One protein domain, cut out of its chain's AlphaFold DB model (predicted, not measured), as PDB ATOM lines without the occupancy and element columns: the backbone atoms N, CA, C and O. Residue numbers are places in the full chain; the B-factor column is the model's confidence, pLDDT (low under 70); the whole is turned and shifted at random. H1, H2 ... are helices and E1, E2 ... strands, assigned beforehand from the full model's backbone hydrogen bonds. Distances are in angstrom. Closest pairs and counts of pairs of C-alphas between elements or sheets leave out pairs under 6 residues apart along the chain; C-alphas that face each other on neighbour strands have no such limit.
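What this domain is: This is residues 626 to 668, 679 to 693 and 702 to 811 of the 907 residues of the protein "Por_Secre_tail domain-containing protein" of Bacteroidales bacterium (UniProt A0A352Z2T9). The nine strands E5 to E13 form one strongly twisted sheet that rolls round into a small, nearly closed barrel, with E7 coming back beside E9 and E11 meeting E13 only at a point. The small sheet E1, E2, E3 packs across one side of this barrel, its strands crossed over the barrel's, and beyond it, on the side away from the barrel, lie the short H1, E4 and the loop of residues 683 to 693. The printed part has 168 residues, with one named helix and then thirteen named strands along the chain; the class is mostly strand, though under half of the residues are in named elements. The large sheet is mixed and the small one runs E1, E2, E3, antiparallel. The whole is compact, with a radius of gyration of the C-alphas of 16.6 A and spans of 50 by 35 by 29 A.

Where its parts are: In the large sheet, E5 is residues 710 to 720, 29.7 A long, beginning at C-alpha 710 (52.636, 73.417, 37.287). E6 is 731 to 736, 17.0 A; E7 is 739 to 745, 18.3 A; E8 is 747 to 749; E9 is 754 to 763, 28.8 A. E10 is 767 to 777, 30.0 A; E11 is 782 to 786; E12 is 790 to 793; E13 is 805 to 810, 16.3 A, ending at C-alpha 810 (32.615, 95.421, 38.175). E5 bends by 58 degrees at residue 717 and E10 by 50 degrees at 770. E1 is 643 to 645, E2 is 650 to 654, E3 is 658 to 661 and E4 is 680 to 682. H1, residues 629 to 632, begins at C-alpha 629 (59.607, 82.307, 17.963).

How they stand to each other: E10 has three neighbours: E6 on one side, with N 733 and O 774 2.9 A apart, and E11 and E12 on the other side, with N 784 and O 775 2.8 A apart and N 771 and O 790 2.8 A apart. E6 and E7 are a hairpin, with N 732 and O 744 at 2.9 A. The closest C-alphas of E7 and E9, those of Gly 742 and Ile 761, are 4.5 A apart. E9 and E5 are antiparallel, with N 757 and O 716 at 2.8 A; on the other side of E5 is E13, parallel, with N 717 and O 805 at 2.8 A. E8 and E9 are a hairpin, with N 747 and O 756 at 2.8 A. The two sheets form a sandwich, two sheets face to face, their best planes 28 degrees apart and their strands at 72 degrees; the closest C-alphas of E3 and E9, those of Gly 661 and Ser 758, are 6.2 A apart. E1, E2 and E3 are a meander, each strand the antiparallel neighbour of the one before, with N 651 and O 644 at 2.8 A and N 652 and O 660 at 2.9 A. H1 only grazes this sheet, with residues 629 to 630, and is too short for an O i to N i+4 pair; its one O i to N i+3 pair is within range. E4 pairs with no named strand.

The domain as a whole: The C-alphas farthest apart, those of Gly 688 and Ser 811, are 51.0 A apart. Residues 669 to 678 and 694 to 701 are not printed, with C-alpha gaps of 24.0 A and 25.1 A. Of the links printed whole, E12 to E13 is long. Mean pLDDT of the printed part is 89.9; residues 688 to 693, 702, 738 and 811 are under 70.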
ATOM      1  N   PRO A 626      69.547  84.374  20.997       92.75
ATOM      2  CA  PRO A 626      68.088  84.456  20.924       92.75
ATOM      3  C   PRO A 626      67.553  84.586  19.493       92.75
ATOM      4  O   PRO A 626      68.195  85.186  18.626       92.75
ATOM      5  N   MET A 627      66.339  84.082  19.252       91.81
ATOM      6  CA  MET A 627      65.677  84.142  17.943       91.81
ATOM      7  C   MET A 627      64.159  84.328  18.081       91.81
ATOM      8  O   MET A 627      63.556  83.684  18.938       91.81
ATOM      9  N   PRO A 628      63.496  85.125  17.214       95.25
ATOM     10  CA  PRO A 628      62.038  85.220  17.204       95.25
ATOM     11  C   PRO A 628      61.363  83.846  17.090       95.25
ATOM     12  O   PRO A 628      61.768  83.030  16.255       95.25
ATOM     13  N   THR A 629      60.301  83.610  17.865       95.81
ATOM     14  CA  THR A 629      59.607  82.307  17.963       95.81
ATOM     15  C   THR A 629      59.211  81.747  16.592       95.81
ATOM     16  O   THR A 629      59.417  80.568  16.306       95.81
ATOM     17  N   GLY A 630      58.708  82.602  15.693       95.38
ATOM     18  CA  GLY A 630      58.337  82.194  14.334       95.38
ATOM     19  C   GLY A 630      59.513  81.756  13.461       95.38
ATOM     20  O   GLY A 630      59.377  80.804  12.698       95.38
ATOM     21  N   SER A 631      60.672  82.403  13.596       94.38
ATOM     22  CA  SER A 631      61.889  82.014  12.875       94.38
ATOM     23  C   SER A 631      62.449  80.700  13.419       94.38
ATOM     24  O   SER A 631      62.808  79.817  12.639       94.38
ATOM     25  N   ALA A 632      62.459  80.543  14.744       95.50
ATOM     26  CA  ALA A 632      62.980  79.358  15.418       95.50
ATOM     27  C   ALA A 632      62.199  78.085  15.054       95.50
ATOM     28  O   ALA A 632      62.796  77.033  14.847       95.50
ATOM     29  N   LEU A 633      60.875  78.194  14.912       96.94
ATOM     30  CA  LEU A 633      59.977  77.071  14.609       96.94
ATOM     31  C   LEU A 633      59.634  76.942  13.113       96.94
ATOM     32  O   LEU A 633      58.725  76.198  12.749       96.94
ATOM     33  N   SER A 634      60.352  77.648  12.236       95.19
ATOM     34  CA  SER A 634      60.033  77.759  10.801       95.19
ATOM     35  C   SER A 634      60.138  76.455  10.000       95.19
ATOM     36  O   SER A 634      59.554  76.354   8.923       95.19
ATOM     37  N   SER A 635      60.852  75.447  10.511       95.75
ATOM     38  CA  SER A 635      60.955  74.123   9.881       95.75
ATOM     39  C   SER A 635      59.719  73.240  10.099       95.75
ATOM     40  O   SER A 635      59.585  72.201   9.451       95.75
ATOM     41  N   LEU A 636      58.803  73.639  10.987       97.12
ATOM     42  CA  LEU A 636      57.609  72.868  11.322       97.12
ATOM     43  C   LEU A 636      56.412  73.220  10.430       97.12
ATOM     44  O   LEU A 636      56.199  74.367  10.041       97.12
ATOM     45  N   SER A 637      55.571  72.217  10.162       95.38
ATOM     46  CA  SER A 637      54.271  72.408   9.512       95.38
ATOM     47  C   SER A 637      53.209  72.752  10.559       95.38
ATOM     48  O   SER A 637      52.502  71.874  11.061       95.38
ATOM     49  N   LEU A 638      53.142  74.038  10.899       96.69
ATOM     50  CA  LEU A 638      52.250  74.565  11.932       96.69
ATOM     51  C   LEU A 638      50.785  74.572  11.473       96.69
ATOM     52  O   LEU A 638      50.475  74.950  10.339       96.69
ATOM     53  N   ALA A 639      49.888  74.165  12.366       96.31
ATOM     54  CA  ALA A 639      48.442  74.286  12.224       96.31
ATOM     55  C   ALA A 639      47.896  75.406  13.121       96.31
ATOM     56  O   ALA A 639      48.538  75.831  14.081       96.31
ATOM     57  N   ASP A 640      46.693  75.885  12.802       95.94
ATOM     58  CA  ASP A 640      46.001  76.872  13.630       95.94
ATOM     59  C   ASP A 640      45.837  76.345  15.065       95.94
ATOM     60  O   ASP A 640      45.434  75.198  15.265       95.94
ATOM     61  N   LEU A 641      46.141  77.195  16.049       96.19
ATOM     62  CA  LEU A 641      46.147  76.892  17.484       96.19
ATOM     63  C   LEU A 641      47.261  75.951  17.975       96.19
ATOM     64  O   LEU A 641      47.208  75.508  19.128       96.19
ATOM     65  N   ASP A 642      48.293  75.685  17.168       98.38
ATOM     66  CA  ASP A 642      49.545  75.143  17.706       98.38
ATOM     67  C   ASP A 642      50.108  76.098  18.770       98.38
ATOM     68  O   ASP A 642      49.954  77.319  18.690       98.38
ATOM     69  N   TYR A 643      50.716  75.544  19.813       98.44
ATOM     70  CA  TYR A 643      50.916  76.261  21.068       98.44
ATOM     71  C   TYR A 643      52.299  76.016  21.657       98.44
ATOM     72  O   TYR A 643      52.758  74.878  21.701       98.44
ATOM     73  N   ILE A 644      52.940  77.057  22.176       98.56
ATOM     74  CA  ILE A 644      54.231  76.964  22.860       98.56
ATOM     75  C   ILE A 644      54.198  77.740  24.174       98.56
ATOM     76  O   ILE A 644      53.594  78.807  24.259       98.56
ATOM     77  N   LYS A 645      54.881  77.221  25.195       97.75
ATOM     78  CA  LYS A 645      55.160  77.946  26.436       97.75
ATOM     79  C   LYS A 645      56.517  77.579  27.023       97.75
ATOM     80  O   LYS A 645      56.984  76.451  26.853       97.75
ATOM     81  N   ASP A 646      57.110  78.516  27.744       96.94
ATOM     82  CA  ASP A 646      58.148  78.240  28.738       96.94
ATOM     83  C   ASP A 646      57.551  78.361  30.154       96.94
ATOM     84  O   ASP A 646      56.340  78.207  30.352       96.94
ATOM     85  N   GLN A 647      58.393  78.574  31.165       94.88
ATOM     86  CA  GLN A 647      57.918  78.742  32.535       94.88
ATOM     87  C   GLN A 647      57.145  80.051  32.739       94.88
ATOM     88  O   GLN A 647      56.297  80.080  33.619       94.88
ATOM     89  N   LYS A 648      57.415  81.107  31.963       92.94
ATOM     90  CA  LYS A 648      56.953  82.488  32.196       92.94
ATOM     91  C   LYS A 648      56.110  83.075  31.065       92.94
ATOM     92  O   LYS A 648      55.348  84.009  31.305       92.94
ATOM     93  N   ASN A 649      56.233  82.545  29.855       95.25
ATOM     94  CA  ASN A 649      55.672  83.087  28.628       95.25
ATOM     95  C   ASN A 649      54.995  82.002  27.790       95.25
ATOM     96  O   ASN A 649      55.352  80.823  27.844       95.25
ATOM     97  N   SER A 650      54.052  82.418  26.950       96.88
ATOM     98  CA  SER A 650      53.320  81.546  26.034       96.88
ATOM     99  C   SER A 650      52.998  82.236  24.712       96.88
ATOM    100  O   SER A 650      52.935  83.463  24.626       96.88
ATOM    101  N   ALA A 651      52.790  81.448  23.661       97.81
ATOM    102  CA  ALA A 651      52.290  81.925  22.380       97.81
ATOM    103  C   ALA A 651      51.445  80.857  21.680       97.81
ATOM    104  O   ALA A 651      51.687  79.657  21.790       97.81
ATOM    105  N   THR A 652      50.459  81.319  20.916       98.12
ATOM    106  CA  THR A 652      49.607  80.492  20.053       98.12
ATOM    107  C   THR A 652      49.817  80.897  18.599       98.12
ATOM    108  O   THR A 652      49.890  82.089  18.293       98.12
ATOM    109  N   TYR A 653      49.916  79.925  17.699       98.00
ATOM    110  CA  TYR A 653      50.016  80.158  16.265       98.00
ATOM    111  C   TYR A 653      48.629  80.362  15.651       98.00
ATOM    112  O   TYR A 653      47.738  79.531  15.824       98.00
ATOM    113  N   TYR A 654      48.464  81.447  14.897       96.81
ATOM    114  CA  TYR A 654      47.257  81.729  14.124       96.81
ATOM    115  C   TYR A 654      47.589  81.738  12.635       96.81
ATOM    116  O   TYR A 654      48.450  82.500  12.174       96.81
ATOM    117  N   SER A 655      46.893  80.912  11.860       92.94
ATOM    118  CA  SER A 655      47.126  80.792  10.420       92.94
ATOM    119  C   SER A 655      46.926  82.142   9.722       92.94
ATOM    120  O   SER A 655      45.853  82.737   9.783       92.94
ATOM    121  N   GLY A 656      47.965  82.624   9.037       90.00
ATOM    122  CA  GLY A 656      47.971  83.924   8.352       90.00
ATOM    123  C   GLY A 656      48.417  85.119   9.206       90.00
ATOM    124  O   GLY A 656      48.670  86.178   8.637       90.00
ATOM    125  N   TYR A 657      48.581  84.948  10.523       92.38
ATOM    126  CA  TYR A 657      49.025  86.005  11.448       92.38
ATOM    127  C   TYR A 657      50.300  85.648  12.230       92.38
ATOM    128  O   TYR A 657      50.978  86.541  12.729       92.38
ATOM    129  N   GLY A 658      50.669  84.366  12.291       94.81
ATOM    130  CA  GLY A 658      51.875  83.900  12.976       94.81
ATOM    131  C   GLY A 658      51.664  83.655  14.471       94.81
ATOM    132  O   GLY A 658      50.540  83.459  14.931       94.81
ATOM    133  N   TRP A 659      52.765  83.615  15.223       96.94
ATOM    134  CA  TRP A 659      52.742  83.423  16.674       96.94
ATOM    135  C   TRP A 659      52.299  84.701  17.389       96.94
ATOM    136  O   TRP A 659      52.864  85.767  17.156       96.94
ATOM    137  N   PHE A 660      51.328  84.575  18.290       96.25
ATOM    138  CA  PHE A 660      50.829  85.668  19.118       96.25
ATOM    139  C   PHE A 660      50.759  85.250  20.591       96.25
ATOM    140  O   PHE A 660      50.230  84.185  20.917       96.25
ATOM    141  N   GLY A 661      51.275  86.103  21.475       94.06
ATOM    142  CA  GLY A 661      51.332  85.894  22.922       94.06
ATOM    143  C   GLY A 661      52.497  86.657  23.552       94.06
ATOM    144  O   GLY A 661      53.074  87.544  22.921       94.06
ATOM    145  N   SER A 662      52.844  86.316  24.792       92.62
ATOM    146  CA  SER A 662      54.004  86.883  25.491       92.62
ATOM    147  C   SER A 662      55.339  86.291  25.029       92.62
ATOM    148  O   SER A 662      56.353  86.982  25.094       92.62
ATOM    149  N   LEU A 663      55.361  85.058  24.501       95.75
ATOM    150  CA  LEU A 663      56.583  84.414  24.001       95.75
ATOM    151  C   LEU A 663      56.899  84.828  22.557       95.75
ATOM    152  O   LEU A 663      56.571  84.131  21.590       95.75
ATOM    153  N   THR A 664      57.563  85.968  22.401       94.75
ATOM    154  CA  THR A 664      57.944  86.517  21.088       94.75
ATOM    155  C   THR A 664      59.336  86.081  20.624       94.75
ATOM    156  O   THR A 664      59.595  86.039  19.417       94.75
ATOM    157  N   VAL A 665      60.218  85.725  21.561       94.62
ATOM    158  CA  VAL A 665      61.607  85.311  21.328       94.62
ATOM    159  C   VAL A 665      61.888  84.037  22.122       94.62
ATOM    160  O   VAL A 665      61.517  83.939  23.287       94.62
ATOM    161  N   MET A 666      62.544  83.066  21.490       95.94
ATOM    162  CA  MET A 666      63.118  81.901  22.159       95.94
ATOM    163  C   MET A 666      64.584  82.185  22.501       95.94
ATOM    164  O   MET A 666      65.316  82.727  21.668       95.94
ATOM    165  N   GLU A 667      65.003  81.820  23.709       94.38
ATOM    166  CA  GLU A 667      66.283  82.215  24.297       94.38
ATOM    167  C   GLU A 667      67.174  81.005  24.628       94.38
ATOM    168  O   GLU A 667      66.669  79.929  24.972       94.38
ATOM    169  N   PRO A 668      68.510  81.175  24.567       94.38
ATOM    170  CA  PRO A 668      69.467  80.227  25.125       94.38
ATOM    171  C   PRO A 668      69.115  79.823  26.555       94.38
ATOM    172  O   PRO A 668      68.609  80.623  27.337       94.38
ATOM    173  N   SER A 679      52.791  66.023  13.614       96.81
ATOM    174  CA  SER A 679      54.170  65.581  13.857       96.81
ATOM    175  C   SER A 679      55.128  66.142  12.802       96.81
ATOM    176  O   SER A 679      54.729  66.367  11.659       96.81
ATOM    177  N   GLY A 680      56.407  66.273  13.141       96.62
ATOM    178  CA  GLY A 680      57.430  66.781  12.237       96.62
ATOM    179  C   GLY A 680      58.843  66.615  12.782       96.62
ATOM    180  O   GLY A 680      59.115  65.808  13.671       96.62
ATOM    181  N   THR A 681      59.771  67.385  12.229       97.19
ATOM    182  CA  THR A 681      61.159  67.431  12.686       97.19
ATOM    183  C   THR A 681      61.580  68.882  12.765       97.19
ATOM    184  O   THR A 681      61.589  69.582  11.756       97.19
ATOM    185  N   LEU A 682      61.894  69.330  13.976       97.25
ATOM    186  CA  LEU A 682      62.385  70.670  14.231       97.25
ATOM    187  C   LEU A 682      63.885  70.714  13.934       97.25
ATOM    188  O   LEU A 682      64.679  69.968  14.509       97.25
ATOM    189  N   VAL A 683      64.248  71.610  13.027       96.06
ATOM    190  CA  VAL A 683      65.621  72.025  12.740       96.06
ATOM    191  C   VAL A 683      65.687  73.526  12.969       96.06
ATOM    192  O   VAL A 683      64.920  74.274  12.353       96.06
ATOM    193  N   TYR A 684      66.562  73.955  13.875       95.38
ATOM    194  CA  TYR A 684      66.750  75.374  14.154       95.38
ATOM    195  C   TYR A 684      67.601  76.024  13.051       95.38
ATOM    196  O   TYR A 684      68.589  75.427  12.617       95.38
ATOM    197  N   PRO A 685      67.264  77.245  12.599       91.75
ATOM    198  CA  PRO A 685      68.146  78.006  11.722       91.75
ATOM    199  C   PRO A 685      69.418  78.430  12.467       91.75
ATOM    200  O   PRO A 685      69.408  78.576  13.690       91.75
ATOM    201  N   ASP A 686      70.489  78.722  11.728       83.62
ATOM    202  CA  ASP A 686      71.623  79.466  12.283       83.62
ATOM    203  C   ASP A 686      71.198  80.936  12.495       83.62
ATOM    204  O   ASP A 686      70.836  81.606  11.520       83.62
ATOM    205  N   PRO A 687      71.195  81.458  13.737       71.81
ATOM    206  CA  PRO A 687      70.811  82.844  14.007       71.81
ATOM    207  C   PRO A 687      71.763  83.883  13.380       71.81
ATOM    208  O   PRO A 687      71.385  85.051  13.240       71.81
ATOM    209  N   GLY A 688      72.982  83.499  12.974       66.31
ATOM    210  CA  GLY A 688      73.983  84.427  12.442       66.31
ATOM    211  C   GLY A 688      74.305  85.583  13.407       66.31
ATOM    212  O   GLY A 688      74.181  85.455  14.623       66.31
ATOM    213  N   LYS A 689      74.718  86.743  12.866       47.25
ATOM    214  CA  LYS A 689      75.012  87.977  13.638       47.25
ATOM    215  C   LYS A 689      73.773  88.815  13.996       47.25
ATOM    216  O   LYS A 689      73.920  89.876  14.593       47.25
ATOM    217  N   ASN A 690      72.572  88.382  13.616       43.25
ATOM    218  CA  ASN A 690      71.337  89.128  13.859       43.25
ATOM    219  C   ASN A 690      70.705  88.689  15.187       43.25
ATOM    220  O   ASN A 690      69.564  88.232  15.222       43.25
ATOM    221  N   SER A 691      71.466  88.805  16.274       49.47
ATOM    222  CA  SER A 691      70.923  88.686  17.625       49.47
ATOM    223  C   SER A 691      69.928  89.822  17.860       49.47
ATOM    224  O   SER A 691      70.268  90.992  17.676       49.47
ATOM    225  N   VAL A 692      68.709  89.486  18.269       56.28
ATOM    226  CA  VAL A 692      67.783  90.454  18.867       56.28
ATOM    227  C   VAL A 692      68.124  90.593  20.348       56.28
ATOM    228  O   VAL A 692      68.388  89.592  21.012       56.28
ATOM    229  N   GLU A 693      68.164  91.828  20.856       47.88
ATOM    230  CA  GLU A 693      68.357  92.072  22.287       47.88
ATOM    231  C   GLU A 693      67.201  91.444  23.073       47.88
ATOM    232  O   GLU A 693      66.026  91.675  22.771       47.88
ATOM    233  N   VAL A 702      56.658  90.288  42.985       65.00
ATOM    234  CA  VAL A 702      55.426  89.818  43.651       65.00
ATOM    235  C   VAL A 702      55.069  88.354  43.337       65.00
ATOM    236  O   VAL A 702      54.344  87.733  44.107       65.00
ATOM    237  N   LEU A 703      55.569  87.779  42.238       81.88
ATOM    238  CA  LEU A 703      55.300  86.389  41.839       81.88
ATOM    239  C   LEU A 703      56.579  85.742  41.306       81.88
ATOM    240  O   LEU A 703      57.091  86.178  40.276       81.88
ATOM    241  N   ASN A 704      57.062  84.693  41.976       87.00
ATOM    242  CA  ASN A 704      58.184  83.889  41.508       87.00
ATOM    243  C   ASN A 704      57.680  82.561  40.906       87.00
ATOM    244  O   ASN A 704      57.233  81.683  41.642       87.00
ATOM    245  N   PRO A 705      57.767  82.363  39.577       91.00
ATOM    246  CA  PRO A 705      57.373  81.108  38.939       91.00
ATOM    247  C   PRO A 705      58.130  79.870  39.436       91.00
ATOM    248  O   PRO A 705      57.656  78.759  39.205       91.00
ATOM    249  N   ALA A 706      59.290  80.032  40.087       92.19
ATOM    250  CA  ALA A 706      60.022  78.909  40.669       92.19
ATOM    251  C   ALA A 706      59.331  78.306  41.900       92.19
ATOM    252  O   ALA A 706      59.539  77.134  42.210       92.19
ATOM    253  N   ASP A 707      58.415  79.026  42.541       92.62
ATOM    254  CA  ASP A 707      57.682  78.502  43.697       92.62
ATOM    255  C   ASP A 707      56.657  77.417  43.293       92.62
ATOM    256  O   ASP A 707      56.078  76.754  44.156       92.62
ATOM    257  N   PHE A 708      56.436  77.200  41.984       94.44
ATOM    258  CA  PHE A 708      55.352  76.371  41.454       94.44
ATOM    259  C   PHE A 708      55.807  75.343  40.405       94.44
ATOM    260  O   PHE A 708      56.505  75.663  39.443       94.44
ATOM    261  N   GLU A 709      55.351  74.094  40.543       94.81
ATOM    262  CA  GLU A 709      55.654  73.004  39.600       94.81
ATOM    263  C   GLU A 709      54.876  73.108  38.278       94.81
ATOM    264  O   GLU A 709      55.394  72.786  37.199       94.81
ATOM    265  N   PHE A 710      53.606  73.498  38.372       96.31
ATOM    266  CA  PHE A 710      52.636  73.417  37.287       96.31
ATOM    267  C   PHE A 710      52.233  74.805  36.813       96.31
ATOM    268  O   PHE A 710      52.081  75.736  37.606       96.31
ATOM    269  N   ASN A 711      51.991  74.926  35.508       96.75
ATOM    270  CA  ASN A 711      51.393  76.121  34.933       96.75
ATOM    271  C   ASN A 711      50.374  75.774  33.837       96.75
ATOM    272  O   ASN A 711      50.402  74.702  33.226       96.75
ATOM    273  N   GLY A 712      49.460  76.700  33.585       95.81
ATOM    274  CA  GLY A 712      48.452  76.621  32.532       95.81
ATOM    275  C   GLY A 712      48.023  78.018  32.112       95.81
ATOM    276  O   GLY A 712      48.259  78.974  32.845       95.81
ATOM    277  N   GLU A 713      47.419  78.157  30.939       96.94
ATOM    278  CA  GLU A 713      47.070  79.461  30.379       96.94
ATOM    279  C   GLU A 713      45.563  79.659  30.238       96.94
ATOM    280  O   GLU A 713      44.816  78.749  29.866       96.94
ATOM    281  N   ILE A 714      45.138  80.901  30.460       97.31
ATOM    282  CA  ILE A 714      43.869  81.435  29.981       97.31
ATOM    283  C   ILE A 714      44.098  82.689  29.127       97.31
ATOM    284  O   ILE A 714      44.844  83.588  29.514       97.31
ATOM    285  N   VAL A 715      43.413  82.773  27.982       97.25
ATOM    286  CA  VAL A 715      43.372  83.988  27.154       97.25
ATOM    287  C   VAL A 715      42.063  84.729  27.400       97.25
ATOM    288  O   VAL A 715      40.981  84.233  27.076       97.25
ATOM    289  N   VAL A 716      42.158  85.930  27.967       96.81
ATOM    290  CA  VAL A 716      41.010  86.695  28.467       96.81
ATOM    291  C   VAL A 716      40.769  87.967  27.662       96.81
ATOM    292  O   VAL A 716      41.697  88.712  27.359       96.81
ATOM    293  N   LYS A 717      39.498  88.279  27.406       96.12
ATOM    294  CA  LYS A 717      39.027  89.628  27.077       96.12
ATOM    295  C   LYS A 717      38.387  90.233  28.319       96.12
ATOM    296  O   LYS A 717      37.441  89.670  28.870       96.12
ATOM    297  N   VAL A 718      38.903  91.379  28.748       95.44
ATOM    298  CA  VAL A 718      38.419  92.097  29.932       95.44
ATOM    299  C   VAL A 718      37.255  93.008  29.543       95.44
ATOM    300  O   VAL A 718      37.369  93.823  28.624       95.44
ATOM    301  N   LEU A 719      36.134  92.886  30.253       93.25
ATOM    302  CA  LEU A 719      35.012  93.819  30.174       93.25
ATOM    303  C   LEU A 719      34.821  94.474  31.540       93.25
ATOM    304  O   LEU A 719      34.627  93.769  32.519       93.25
ATOM    305  N   VAL A 720      34.828  95.801  31.619       88.81
ATOM    306  CA  VAL A 720      34.465  96.533  32.844       88.81
ATOM    307  C   VAL A 720      33.057  97.080  32.678       88.81
ATOM    308  O   VAL A 720      32.796  97.827  31.735       88.81
ATOM    309  N   ASP A 721      32.148  96.678  33.566       86.44
ATOM    310  CA  ASP A 721      30.725  97.032  33.523       86.44
ATOM    311  C   ASP A 721      30.099  96.769  32.127       86.44
ATOM    312  O   ASP A 721      29.273  97.531  31.624       86.44
ATOM    313  N   GLY A 722      30.521  95.673  31.478       85.81
ATOM    314  CA  GLY A 722      30.055  95.240  30.153       85.81
ATOM    315  C   GLY A 722      30.743  95.909  28.954       85.81
ATOM    316  O   GLY A 722      30.406  95.597  27.812       85.81
ATOM    317  N   VAL A 723      31.714  96.799  29.177       89.94
ATOM    318  CA  VAL A 723      32.454  97.494  28.111       89.94
ATOM    319  C   VAL A 723      33.870  96.922  27.990       89.94
ATOM    320  O   VAL A 723      34.573  96.873  28.999       89.94
ATOM    321  N   PRO A 724      34.336  96.523  26.788       91.62
ATOM    322  CA  PRO A 724      35.713  96.078  26.591       91.62
ATOM    323  C   PRO A 724      36.726  97.130  27.051       91.62
ATOM    324  O   PRO A 724      36.615  98.307  26.696       91.62
ATOM    325  N   LYS A 725      37.718  96.698  27.830       90.88
ATOM    326  CA  LYS A 725      38.807  97.542  28.328       90.88
ATOM    327  C   LYS A 725      40.152  96.852  28.139       90.88
ATOM    328  O   LYS A 725      40.227  95.626  28.152       90.88
ATOM    329  N   GLY A 726      41.190  97.658  27.950       89.94
ATOM    330  CA  GLY A 726      42.567  97.195  27.926       89.94
ATOM    331  C   GLY A 726      43.544  98.221  27.365       89.94
ATOM    332  O   GLY A 726      43.161  99.123  26.617       89.94
ATOM    333  N   SER A 727      44.803  98.049  27.747       91.50
ATOM    334  CA  SER A 727      45.988  98.750  27.260       91.50
ATOM    335  C   SER A 727      47.225  97.886  27.557       91.50
ATOM    336  O   SER A 727      47.128  96.921  28.324       91.50
ATOM    337  N   GLU A 728      48.391  98.235  27.006       90.00
ATOM    338  CA  GLU A 728      49.668  97.567  27.339       90.00
ATOM    339  C   GLU A 728      50.082  97.772  28.803       90.00
ATOM    340  O   GLU A 728      50.845  96.975  29.356       90.00
ATOM    341  N   GLU A 729      49.569  98.819  29.453       88.69
ATOM    342  CA  GLU A 729      49.904  99.158  30.838       88.69
ATOM    343  C   GLU A 729      48.956  98.534  31.857       88.69
ATOM    344  O   GLU A 729      49.334  98.290  33.001       88.69
ATOM    345  N   ASP A 730      47.748  98.174  31.442       89.88
ATOM    346  CA  ASP A 730      46.819  97.479  32.317       89.88
ATOM    347  C   ASP A 730      47.356  96.099  32.724       89.88
ATOM    348  O   ASP A 730      48.128  95.454  32.000       89.88
ATOM    349  N   ARG A 731      46.929  95.620  33.894       88.44
ATOM    350  CA  ARG A 731      47.369  94.334  34.450       88.44
ATOM    351  C   ARG A 731      46.175  93.451  34.779       88.44
ATOM    352  O   ARG A 731      45.206  93.900  35.390       88.44
ATOM    353  N   LEU A 732      46.269  92.178  34.414       92.88
ATOM    354  CA  LEU A 732      45.345  91.133  34.844       92.88
ATOM    355  C   LEU A 732      46.073  90.202  35.813       92.88
ATOM    356  O   LEU A 732      47.182  89.755  35.523       92.88
ATOM    357  N   TYR A 733      45.432  89.906  36.938       88.31
ATOM    358  CA  TYR A 733      45.958  89.058  38.002       88.31
ATOM    359  C   TYR A 733      45.038  87.862  38.247       88.31
ATOM    360  O   TYR A 733      43.813  88.015  38.250       88.31
ATOM    361  N   ALA A 734      45.635  86.705  38.516       90.56
ATOM    362  CA  ALA A 734      44.973  85.498  39.003       90.56
ATOM    363  C   ALA A 734      45.355  85.237  40.464       90.56
ATOM    364  O   ALA A 734      46.504  85.462  40.846       90.56
ATOM    365  N   PHE A 735      44.412  84.732  41.260       83.38
ATOM    366  CA  PHE A 735      44.611  84.411  42.673       83.38
ATOM    367  C   PHE A 735      44.018  83.055  43.044       83.38
ATOM    368  O   PHE A 735      42.937  82.706  42.563       83.38
ATOM    369  N   VAL A 736      44.673  82.363  43.973       81.56
ATOM    370  CA  VAL A 736      44.141  81.216  44.726       81.56
ATOM    371  C   VAL A 736      44.312  81.559  46.204       81.56
ATOM    372  O   VAL A 736      45.413  81.912  46.607       81.56
ATOM    373  N   ASP A 737      43.228  81.537  46.983       75.69
ATOM    374  CA  ASP A 737      43.232  81.868  48.421       75.69
ATOM    375  C   ASP A 737      43.998  83.169  48.772       75.69
ATOM    376  O   ASP A 737      44.781  83.223  49.715       75.69
ATOM    377  N   ASP A 738      43.766  84.226  47.981       68.31
ATOM    378  CA  ASP A 738      44.410  85.553  48.063       68.31
ATOM    379  C   ASP A 738      45.920  85.614  47.739       68.31
ATOM    380  O   ASP A 738      46.491  86.709  47.701       68.31
ATOM    381  N   GLU A 739      46.556  84.495  47.392       80.06
ATOM    382  CA  GLU A 739      47.917  84.454  46.852       80.06
ATOM    383  C   GLU A 739      47.903  84.702  45.340       80.06
ATOM    384  O   GLU A 739      47.086  84.130  44.614       80.06
ATOM    385  N   ILE A 740      48.803  85.552  44.838       83.00
ATOM    386  CA  ILE A 740      48.925  85.796  43.395       83.00
ATOM    387  C   ILE A 740      49.454  84.526  42.738       83.00
ATOM    388  O   ILE A 740      50.538  84.058  43.054       83.00
ATOM    389  N   ARG A 741      48.690  83.999  41.784       90.38
ATOM    390  CA  ARG A 741      49.041  82.820  40.986       90.38
ATOM    391  C   ARG A 741      49.262  83.135  39.521       90.38
ATOM    392  O   ARG A 741      49.521  82.231  38.750       90.38
ATOM    393  N   GLY A 742      49.162  84.389  39.108       90.56
ATOM    394  CA  GLY A 742      49.442  84.792  37.737       90.56
ATOM    395  C   GLY A 742      49.318  86.295  37.582       90.56
ATOM    396  O   GLY A 742      48.495  86.928  38.246       90.56
ATOM    397  N   LYS A 743      50.118  86.863  36.686       88.81
ATOM    398  CA  LYS A 743      50.073  88.277  36.312       88.81
ATOM    399  C   LYS A 743      50.434  88.405  34.838       88.81
ATOM    400  O   LYS A 743      51.371  87.761  34.382       88.81
ATOM    401  N   THR A 744      49.715  89.245  34.103       91.88
ATOM    402  CA  THR A 744      50.065  89.580  32.718       91.88
ATOM    403  C   THR A 744      49.617  90.993  32.356       91.88
ATOM    404  O   THR A 744      48.808  91.607  33.063       91.88
ATOM    405  N   ARG A 745      50.135  91.506  31.240       90.56
ATOM    406  CA  ARG A 745      49.734  92.782  30.634       90.56
ATOM    407  C   ARG A 745      48.792  92.578  29.448       90.56
ATOM    408  O   ARG A 745      48.655  91.463  28.945       90.56
ATOM    409  N   GLY A 746      48.149  93.654  29.000       92.81
ATOM    410  CA  GLY A 746      47.329  93.616  27.791       92.81
ATOM    411  C   GLY A 746      48.185  93.495  26.530       92.81
ATOM    412  O   GLY A 746      49.210  94.160  26.399       92.81
ATOM    413  N   LEU A 747      47.744  92.659  25.594       95.38
ATOM    414  CA  LEU A 747      48.308  92.500  24.254       95.38
ATOM    415  C   LEU A 747      47.235  92.860  23.226       95.38
ATOM    416  O   LEU A 747      46.108  92.363  23.296       95.38
ATOM    417  N   TYR A 748      47.561  93.726  22.269       95.06
ATOM    418  CA  TYR A 748      46.620  94.093  21.215       95.06
ATOM    419  C   TYR A 748      46.623  93.038  20.107       95.06
ATOM    420  O   TYR A 748      47.670  92.738  19.539       95.06
ATOM    421  N   PHE A 749      45.456  92.472  19.795       95.00
ATOM    422  CA  PHE A 749      45.317  91.454  18.758       95.00
ATOM    423  C   PHE A 749      44.624  92.025  17.519       95.00
ATOM    424  O   PHE A 749      43.388  92.051  17.432       95.00
ATOM    425  N   ASP A 750      45.434  92.443  16.542       91.88
ATOM    426  CA  ASP A 750      44.999  93.052  15.277       91.88
ATOM    427  C   ASP A 750      43.838  92.322  14.577       91.88
ATOM    428  O   ASP A 750      42.897  93.003  14.163       91.88
ATOM    429  N   PRO A 751      43.809  90.972  14.476       92.31
ATOM    430  CA  PRO A 751      42.745  90.268  13.752       92.31
ATOM    431  C   PRO A 751      41.337  90.520  14.298       92.31
ATOM    432  O   PRO A 751      40.364  90.449  13.551       92.31
ATOM    433  N   THR A 752      41.217  90.818  15.594       90.19
ATOM    434  CA  THR A 752      39.928  91.104  16.248       90.19
ATOM    435  C   THR A 752      39.762  92.574  16.637       90.19
ATOM    436  O   THR A 752      38.673  92.967  17.060       90.19
ATOM    437  N   GLY A 753      40.819  93.385  16.511       89.75
ATOM    438  CA  GLY A 753      40.844  94.780  16.954       89.75
ATOM    439  C   GLY A 753      40.602  94.945  18.458       89.75
ATOM    440  O   GLY A 753      39.952  95.905  18.874       89.75
ATOM    441  N   ALA A 754      41.038  93.983  19.277       91.19
ATOM    442  CA  ALA A 754      40.765  93.958  20.710       91.19
ATOM    443  C   ALA A 754      42.022  93.692  21.544       91.19
ATOM    444  O   ALA A 754      42.910  92.941  21.147       91.19
ATOM    445  N   TRP A 755      42.044  94.273  22.745       95.81
ATOM    446  CA  TRP A 755      42.993  93.917  23.795       95.81
ATOM    447  C   TRP A 755      42.622  92.566  24.408       95.81
ATOM    448  O   TRP A 755      41.468  92.349  24.801       95.81
ATOM    449  N   VAL A 756      43.605  91.679  24.505       96.62
ATOM    450  CA  VAL A 756      43.505  90.369  25.152       96.62
ATOM    451  C   VAL A 756      44.640  90.186  26.154       96.62
ATOM    452  O   VAL A 756      45.692  90.807  26.046       96.62
ATOM    453  N   TYR A 757      44.426  89.328  27.142       95.69
ATOM    454  CA  TYR A 757      45.371  89.046  28.216       95.69
ATOM    455  C   TYR A 757      45.710  87.563  28.174       95.69
ATOM    456  O   TYR A 757      44.864  86.726  28.483       95.69
ATOM    457  N   SER A 758      46.933  87.255  27.752       94.69
ATOM    458  CA  SER A 758      47.513  85.910  27.770       94.69
ATOM    459  C   SER A 758      48.127  85.692  29.154       94.69
ATOM    460  O   SER A 758      49.162  86.278  29.480       94.69
ATOM    461  N   LEU A 759      47.406  84.977  30.022       95.12
ATOM    462  CA  LEU A 759      47.729  84.847  31.442       95.12
ATOM    463  C   LEU A 759      48.120  83.410  31.780       95.12
ATOM    464  O   LEU A 759      47.266  82.522  31.810       95.12
ATOM    465  N   LEU A 760      49.397  83.214  32.113       96.12
ATOM    466  CA  LEU A 760      49.854  82.002  32.781       96.12
ATOM    467  C   LEU A 760      49.481  82.035  34.266       96.12
ATOM    468  O   LEU A 760      49.646  83.047  34.950       96.12
ATOM    469  N   ILE A 761      48.963  80.905  34.736       96.38
ATOM    470  CA  ILE A 761      48.539  80.653  36.109       96.38
ATOM    471  C   ILE A 761      49.368  79.495  36.658       96.38
ATOM    472  O   ILE A 761      49.561  78.500  35.958       96.38
ATOM    473  N   TYR A 762      49.829  79.617  37.899       96.00
ATOM    474  CA  TYR A 762      50.769  78.718  38.557       96.00
ATOM    475  C   TYR A 762      50.141  77.969  39.736       96.00
ATOM    476  O   TYR A 762      49.313  78.513  40.471       96.00
ATOM    477  N   SER A 763      50.556  76.717  39.933       94.56
ATOM    478  CA  SER A 763      50.085  75.865  41.026       94.56
ATOM    479  C   SER A 763      51.106  74.790  41.407       94.56
ATOM    480  O   SER A 763      51.903  74.349  40.581       94.56
ATOM    481  N   ASN A 764      51.029  74.316  42.652       93.25
ATOM    482  CA  ASN A 764      51.682  73.081  43.106       93.25
ATOM    483  C   ASN A 764      50.717  71.885  43.155       93.25
ATOM    484  O   ASN A 764      51.116  70.773  43.497       93.25
ATOM    485  N   LEU A 765      49.449  72.088  42.786       91.69
ATOM    486  CA  LEU A 765      48.472  71.025  42.610       91.69
ATOM    487  C   LEU A 765      48.247  70.777  41.113       91.69
ATOM    488  O   LEU A 765      48.030  71.717  40.351       91.69
ATOM    489  N   PRO A 766      48.235  69.514  40.656       90.25
ATOM    490  CA  PRO A 766      48.050  69.218  39.239       90.25
ATOM    491  C   PRO A 766      46.646  69.579  38.735       90.25
ATOM    492  O   PRO A 766      46.452  69.706  37.529       90.25
ATOM    493  N   GLN A 767      45.657  69.718  39.626       92.56
ATOM    494  CA  GLN A 767      44.304  70.185  39.315       92.56
ATOM    495  C   GLN A 767      43.524  70.542  40.587       92.56
ATOM    496  O   GLN A 767      43.836  70.040  41.667       92.56
ATOM    497  N   GLY A 768      42.449  71.320  40.436       85.62
ATOM    498  CA  GLY A 768      41.390  71.465  41.445       85.62
ATOM    499  C   GLY A 768      41.369  72.788  42.213       85.62
ATOM    500  O   GLY A 768      40.355  73.077  42.843       85.62
ATOM    501  N   GLU A 769      42.419  73.610  42.136       89.69
ATOM    502  CA  GLU A 769      42.412  74.950  42.742       89.69
ATOM    503  C   GLU A 769      41.408  75.868  42.032       89.69
ATOM    504  O   GLU A 769      41.309  75.867  40.802       89.69
ATOM    505  N   ILE A 770      40.659  76.660  42.799       87.19
ATOM    506  CA  ILE A 770      39.733  77.659  42.257       87.19
ATOM    507  C   ILE A 770      40.496  78.968  42.075       87.19
ATOM    508  O   ILE A 770      40.996  79.540  43.039       87.19
ATOM    509  N   VAL A 771      40.544  79.458  40.840       88.69
ATOM    510  CA  VAL A 771      41.235  80.694  40.479       88.69
ATOM    511  C   VAL A 771      40.229  81.834  40.354       88.69
ATOM    512  O   VAL A 771      39.230  81.732  39.635       88.69
ATOM    513  N   THR A 772      40.523  82.935  41.037       87.31
ATOM    514  CA  THR A 772      39.784  84.204  40.979       87.31
ATOM    515  C   THR A 772      40.628  85.278  40.290       87.31
ATOM    516  O   THR A 772      41.845  85.134  40.183       87.31
ATOM    517  N   PHE A 773      40.007  86.363  39.814       89.12
ATOM    518  CA  PHE A 773      40.699  87.379  39.012       89.12
ATOM    519  C   PHE A 773      40.486  88.806  39.521       89.12
ATOM    520  O   PHE A 773      39.388  89.181  39.948       89.12
ATOM    521  N   LYS A 774      41.530  89.632  39.397       85.88
ATOM    522  CA  LYS A 774      41.457  91.094  39.566       85.88
ATOM    523  C   LYS A 774      42.087  91.779  38.359       85.88
ATOM    524  O   LYS A 774      43.092  91.311  37.829       85.88
ATOM    525  N   TYR A 775      41.507  92.895  37.942       87.88
ATOM    526  CA  TYR A 775      41.992  93.707  36.828       87.88
ATOM    527  C   TYR A 775      42.369  95.093  37.337       87.88
ATOM    528  O   TYR A 775      41.596  95.713  38.066       87.88
ATOM    529  N   PHE A 776      43.551  95.566  36.966       83.62
ATOM    530  CA  PHE A 776      44.049  96.892  37.297       83.62
ATOM    531  C   PHE A 776      44.129  97.732  36.029       83.62
ATOM    532  O   PHE A 776      44.835  97.371  35.083       83.62
ATOM    533  N   ASN A 777      43.398  98.843  36.024       84.12
ATOM    534  CA  ASN A 777      43.431  99.821  34.949       84.12
ATOM    535  C   ASN A 777      44.382 100.956  35.335       84.12
ATOM    536  O   ASN A 777      44.153 101.642  36.333       84.12
ATOM    537  N   VAL A 778      45.439 101.151  34.546       81.75
ATOM    538  CA  VAL A 778      46.487 102.133  34.870       81.75
ATOM    539  C   VAL A 778      46.020 103.564  34.630       81.75
ATOM    540  O   VAL A 778      46.361 104.449  35.406       81.75
ATOM    541  N   GLU A 779      45.206 103.800  33.597       83.56
ATOM    542  CA  GLU A 779      44.739 105.144  33.223       83.56
ATOM    543  C   GLU A 779      44.009 105.851  34.376       83.56
ATOM    544  O   GLU A 779      44.122 107.067  34.537       83.56
ATOM    545  N   ASN A 780      43.266 105.096  35.188       80.44
ATOM    546  CA  ASN A 780      42.481 105.642  36.291       80.44
ATOM    547  C   ASN A 780      42.919 105.175  37.687       80.44
ATOM    548  O   ASN A 780      42.251 105.550  38.654       80.44
ATOM    549  N   ASP A 781      44.004 104.400  37.777       74.50
ATOM    550  CA  ASP A 781      44.576 103.848  39.013       74.50
ATOM    551  C   ASP A 781      43.549 103.078  39.870       74.50
ATOM    552  O   ASP A 781      43.383 103.317  41.070       74.50
ATOM    553  N   LYS A 782      42.780 102.169  39.247       76.50
ATOM    554  CA  LYS A 782      41.738 101.386  39.944       76.50
ATOM    555  C   LYS A 782      41.828  99.891  39.709       76.50
ATOM    556  O   LYS A 782      42.022  99.411  38.593       76.50
ATOM    557  N   TYR A 783      41.550  99.161  40.788       76.12
ATOM    558  CA  TYR A 783      41.293  97.727  40.768       76.12
ATOM    559  C   TYR A 783      39.808  97.428  40.593       76.12
ATOM    560  O   TYR A 783      38.943  98.055  41.208       76.12
ATOM    561  N   TYR A 784      39.536  96.394  39.810       78.50
ATOM    562  CA  TYR A 784      38.220  95.827  39.586       78.50
ATOM    563  C   TYR A 784      38.245  94.337  39.918       78.50
ATOM    564  O   TYR A 784      39.252  93.654  39.712       78.50
ATOM    565  N   VAL A 785      37.123  93.822  40.419       77.44
ATOM    566  CA  VAL A 785      36.969  92.406  40.778       77.44
ATOM    567  C   VAL A 785      36.057  91.690  39.793       77.44
ATOM    568  O   VAL A 785      35.163  92.303  39.208       77.44
ATOM    569  N   CYS A 786      36.269  90.387  39.653       82.69
ATOM    570  CA  CYS A 786      35.485  89.491  38.814       82.69
ATOM    571  C   CYS A 786      34.769  88.449  39.689       82.69
ATOM    572  O   CYS A 786      35.293  88.051  40.731       82.69
ATOM    573  N   LYS A 787      33.549  88.047  39.306       76.06
ATOM    574  CA  LYS A 787      32.797  86.984  40.007       76.06
ATOM    575  C   LYS A 787      33.031  85.616  39.381       76.06
ATOM    576  O   LYS A 787      32.847  84.595  40.040       76.06
ATOM    577  N   GLU A 788      33.365  85.606  38.101       86.12
ATOM    578  CA  GLU A 788      33.712  84.417  37.358       86.12
ATOM    579  C   GLU A 788      35.011  83.823  37.909       86.12
ATOM    580  O   GLU A 788      35.950  84.523  38.289       86.12
ATOM    581  N   THR A 789      35.037  82.499  37.968       88.62
ATOM    582  CA  THR A 789      36.179  81.717  38.432       88.62
ATOM    583  C   THR A 789      36.447  80.602  37.439       88.62
ATOM    584  O   THR A 789      35.570  80.233  36.651       88.62
ATOM    585  N   ILE A 790      37.658  80.064  37.479       92.56
ATOM    586  CA  ILE A 790      38.009  78.839  36.760       92.56
ATOM    587  C   ILE A 790      38.600  77.828  37.739       92.56
ATOM    588  O   ILE A 790      39.064  78.197  38.815       92.56
ATOM    589  N   THR A 791      38.618  76.556  37.356       93.00
ATOM    590  CA  THR A 791      39.359  75.525  38.087       93.00
ATOM    591  C   THR A 791      40.675  75.261  37.372       93.00
ATOM    592  O   THR A 791      40.677  74.960  36.178       93.00
ATOM    593  N   PHE A 792      41.788  75.371  38.092       95.94
ATOM    594  CA  PHE A 792      43.114  75.090  37.562       95.94
ATOM    595  C   PHE A 792      43.262  73.609  37.194       95.94
ATOM    596  O   PHE A 792      42.812  72.720  37.924       95.94
ATOM    597  N   SER A 793      43.944  73.345  36.082       95.94
ATOM    598  CA  SER A 793      44.529  72.044  35.758       95.94
ATOM    599  C   SER A 793      45.866  72.243  35.046       95.94
ATOM    600  O   SER A 793      46.032  73.190  34.274       95.94
ATOM    601  N   ASN A 794      46.834  71.371  35.328       95.94
ATOM    602  CA  ASN A 794      48.163  71.438  34.738       95.94
ATOM    603  C   ASN A 794      48.074  71.394  33.207       95.94
ATOM    604  O   ASN A 794      47.329  70.595  32.639       95.94
ATOM    605  N   ASP A 795      48.858  72.246  32.548       95.38
ATOM    606  CA  ASP A 795      48.910  72.373  31.093       95.38
ATOM    607  C   ASP A 795      47.568  72.736  30.424       95.38
ATOM    608  O   ASP A 795      47.419  72.566  29.209       95.38
ATOM    609  N   MET A 796      46.594  73.267  31.178       96.06
ATOM    610  CA  MET A 796      45.350  73.775  30.595       96.06
ATOM    611  C   MET A 796      45.623  74.924  29.621       96.06
ATOM    612  O   MET A 796      46.515  75.738  29.840       96.06
ATOM    613  N   ILE A 797      44.824  74.986  28.557       96.81
ATOM    614  CA  ILE A 797      44.799  76.094  27.598       96.81
ATOM    615  C   ILE A 797      43.329  76.476  27.444       96.81
ATOM    616  O   ILE A 797      42.556  75.751  26.809       96.81
ATOM    617  N   ILE A 798      42.917  77.561  28.096       96.06
ATOM    618  CA  ILE A 798      41.531  78.031  28.103       96.06
ATOM    619  C   ILE A 798      41.397  79.205  27.133       96.06
ATOM    620  O   ILE A 798      41.997  80.260  27.338       96.06
ATOM    621  N   ALA A 799      40.525  79.033  26.134       96.19
ATOM    622  CA  ALA A 799      40.240  80.016  25.086       96.19
ATOM    623  C   ALA A 799      41.470  80.389  24.224       96.19
ATOM    624  O   ALA A 799      42.523  79.765  24.313       96.19
ATOM    625  N   ASN A 800      41.300  81.343  23.305       95.62
ATOM    626  CA  ASN A 800      42.357  81.842  22.416       95.62
ATOM    627  C   ASN A 800      42.071  83.297  22.001       95.62
ATOM    628  O   ASN A 800      40.999  83.817  22.275       95.62
ATOM    629  N   ALA A 801      43.003  83.972  21.333       94.81
ATOM    630  CA  ALA A 801      42.886  85.395  21.006       94.81
ATOM    631  C   ALA A 801      41.782  85.710  19.976       94.81
ATOM    632  O   ALA A 801      41.229  86.807  19.999       94.81
ATOM    633  N   LEU A 802      41.410  84.752  19.113       94.69
ATOM    634  CA  LEU A 802      40.259  84.895  18.208       94.69
ATOM    635  C   LEU A 802      38.925  84.763  18.960       94.69
ATOM    636  O   LEU A 802      37.972  85.480  18.662       94.69
ATOM    637  N   ASN A 803      38.860  83.861  19.942       94.88
ATOM    638  CA  ASN A 803      37.681  83.587  20.765       94.88
ATOM    639  C   ASN A 803      38.045  83.637  22.260       94.88
ATOM    640  O   ASN A 803      38.090  82.587  22.909       94.88
ATOM    641  N   PRO A 804      38.348  84.829  22.807       96.06
ATOM    642  CA  PRO A 804      38.881  84.953  24.159       96.06
ATOM    643  C   PRO A 804      37.802  84.718  25.214       96.06
ATOM    644  O   PRO A 804      36.629  85.051  25.016       96.06
ATOM    645  N   PHE A 805      38.208  84.185  26.368       95.75
ATOM    646  CA  PHE A 805      37.321  84.020  27.514       95.75
ATOM    647  C   PHE A 805      36.924  85.396  28.045       95.75
ATOM    648  O   PHE A 805      37.779  86.243  28.295       95.75
ATOM    649  N   GLN A 806      35.631  85.649  28.205       95.00
ATOM    650  CA  GLN A 806      35.160  86.949  28.673       95.00
ATOM    651  C   GLN A 806      35.082  86.956  30.196       95.00
ATOM    652  O   GLN A 806      34.333  86.172  30.775       95.00
ATOM    653  N   LEU A 807      35.832  87.857  30.830       94.06
ATOM    654  CA  LEU A 807      35.704  88.138  32.259       94.06
ATOM    655  C   LEU A 807      35.041  89.501  32.446       94.06
ATOM    656  O   LEU A 807      35.538  90.511  31.932       94.06
ATOM    657  N   ASN A 808      33.930  89.525  33.186       91.00
ATOM    658  CA  ASN A 808      33.239  90.757  33.533       91.00
ATOM    659  C   ASN A 808      33.701  91.242  34.902       91.00
ATOM    660  O   ASN A 808      33.518  90.607  35.940       91.00
ATOM    661  N   PHE A 809      34.295  92.421  34.884       87.50
ATOM    662  CA  PHE A 809      34.776  93.130  36.041       87.50
ATOM    663  C   PHE A 809      33.802  94.243  36.395       87.50
ATOM    664  O   PHE A 809      33.270  94.928  35.520       87.50
ATOM    665  N   TYR A 810      33.575  94.438  37.688       78.44
ATOM    666  CA  TYR A 810      32.615  95.421  38.175       78.44
ATOM    667  C   TYR A 810      33.314  96.473  39.027       78.44
ATOM    668  O   TYR A 810      34.184  96.159  39.841       78.44
ATOM    669  N   SER A 811      32.901  97.730  38.865       62.50
ATOM    670  CA  SER A 811      33.383  98.876  39.658       62.50
ATOM    671  C   SER A 811      32.956  98.837  41.134       62.50
ATOM    672  O   SER A 811      33.453  99.599  41.970       62.50
TER     673      SER A 811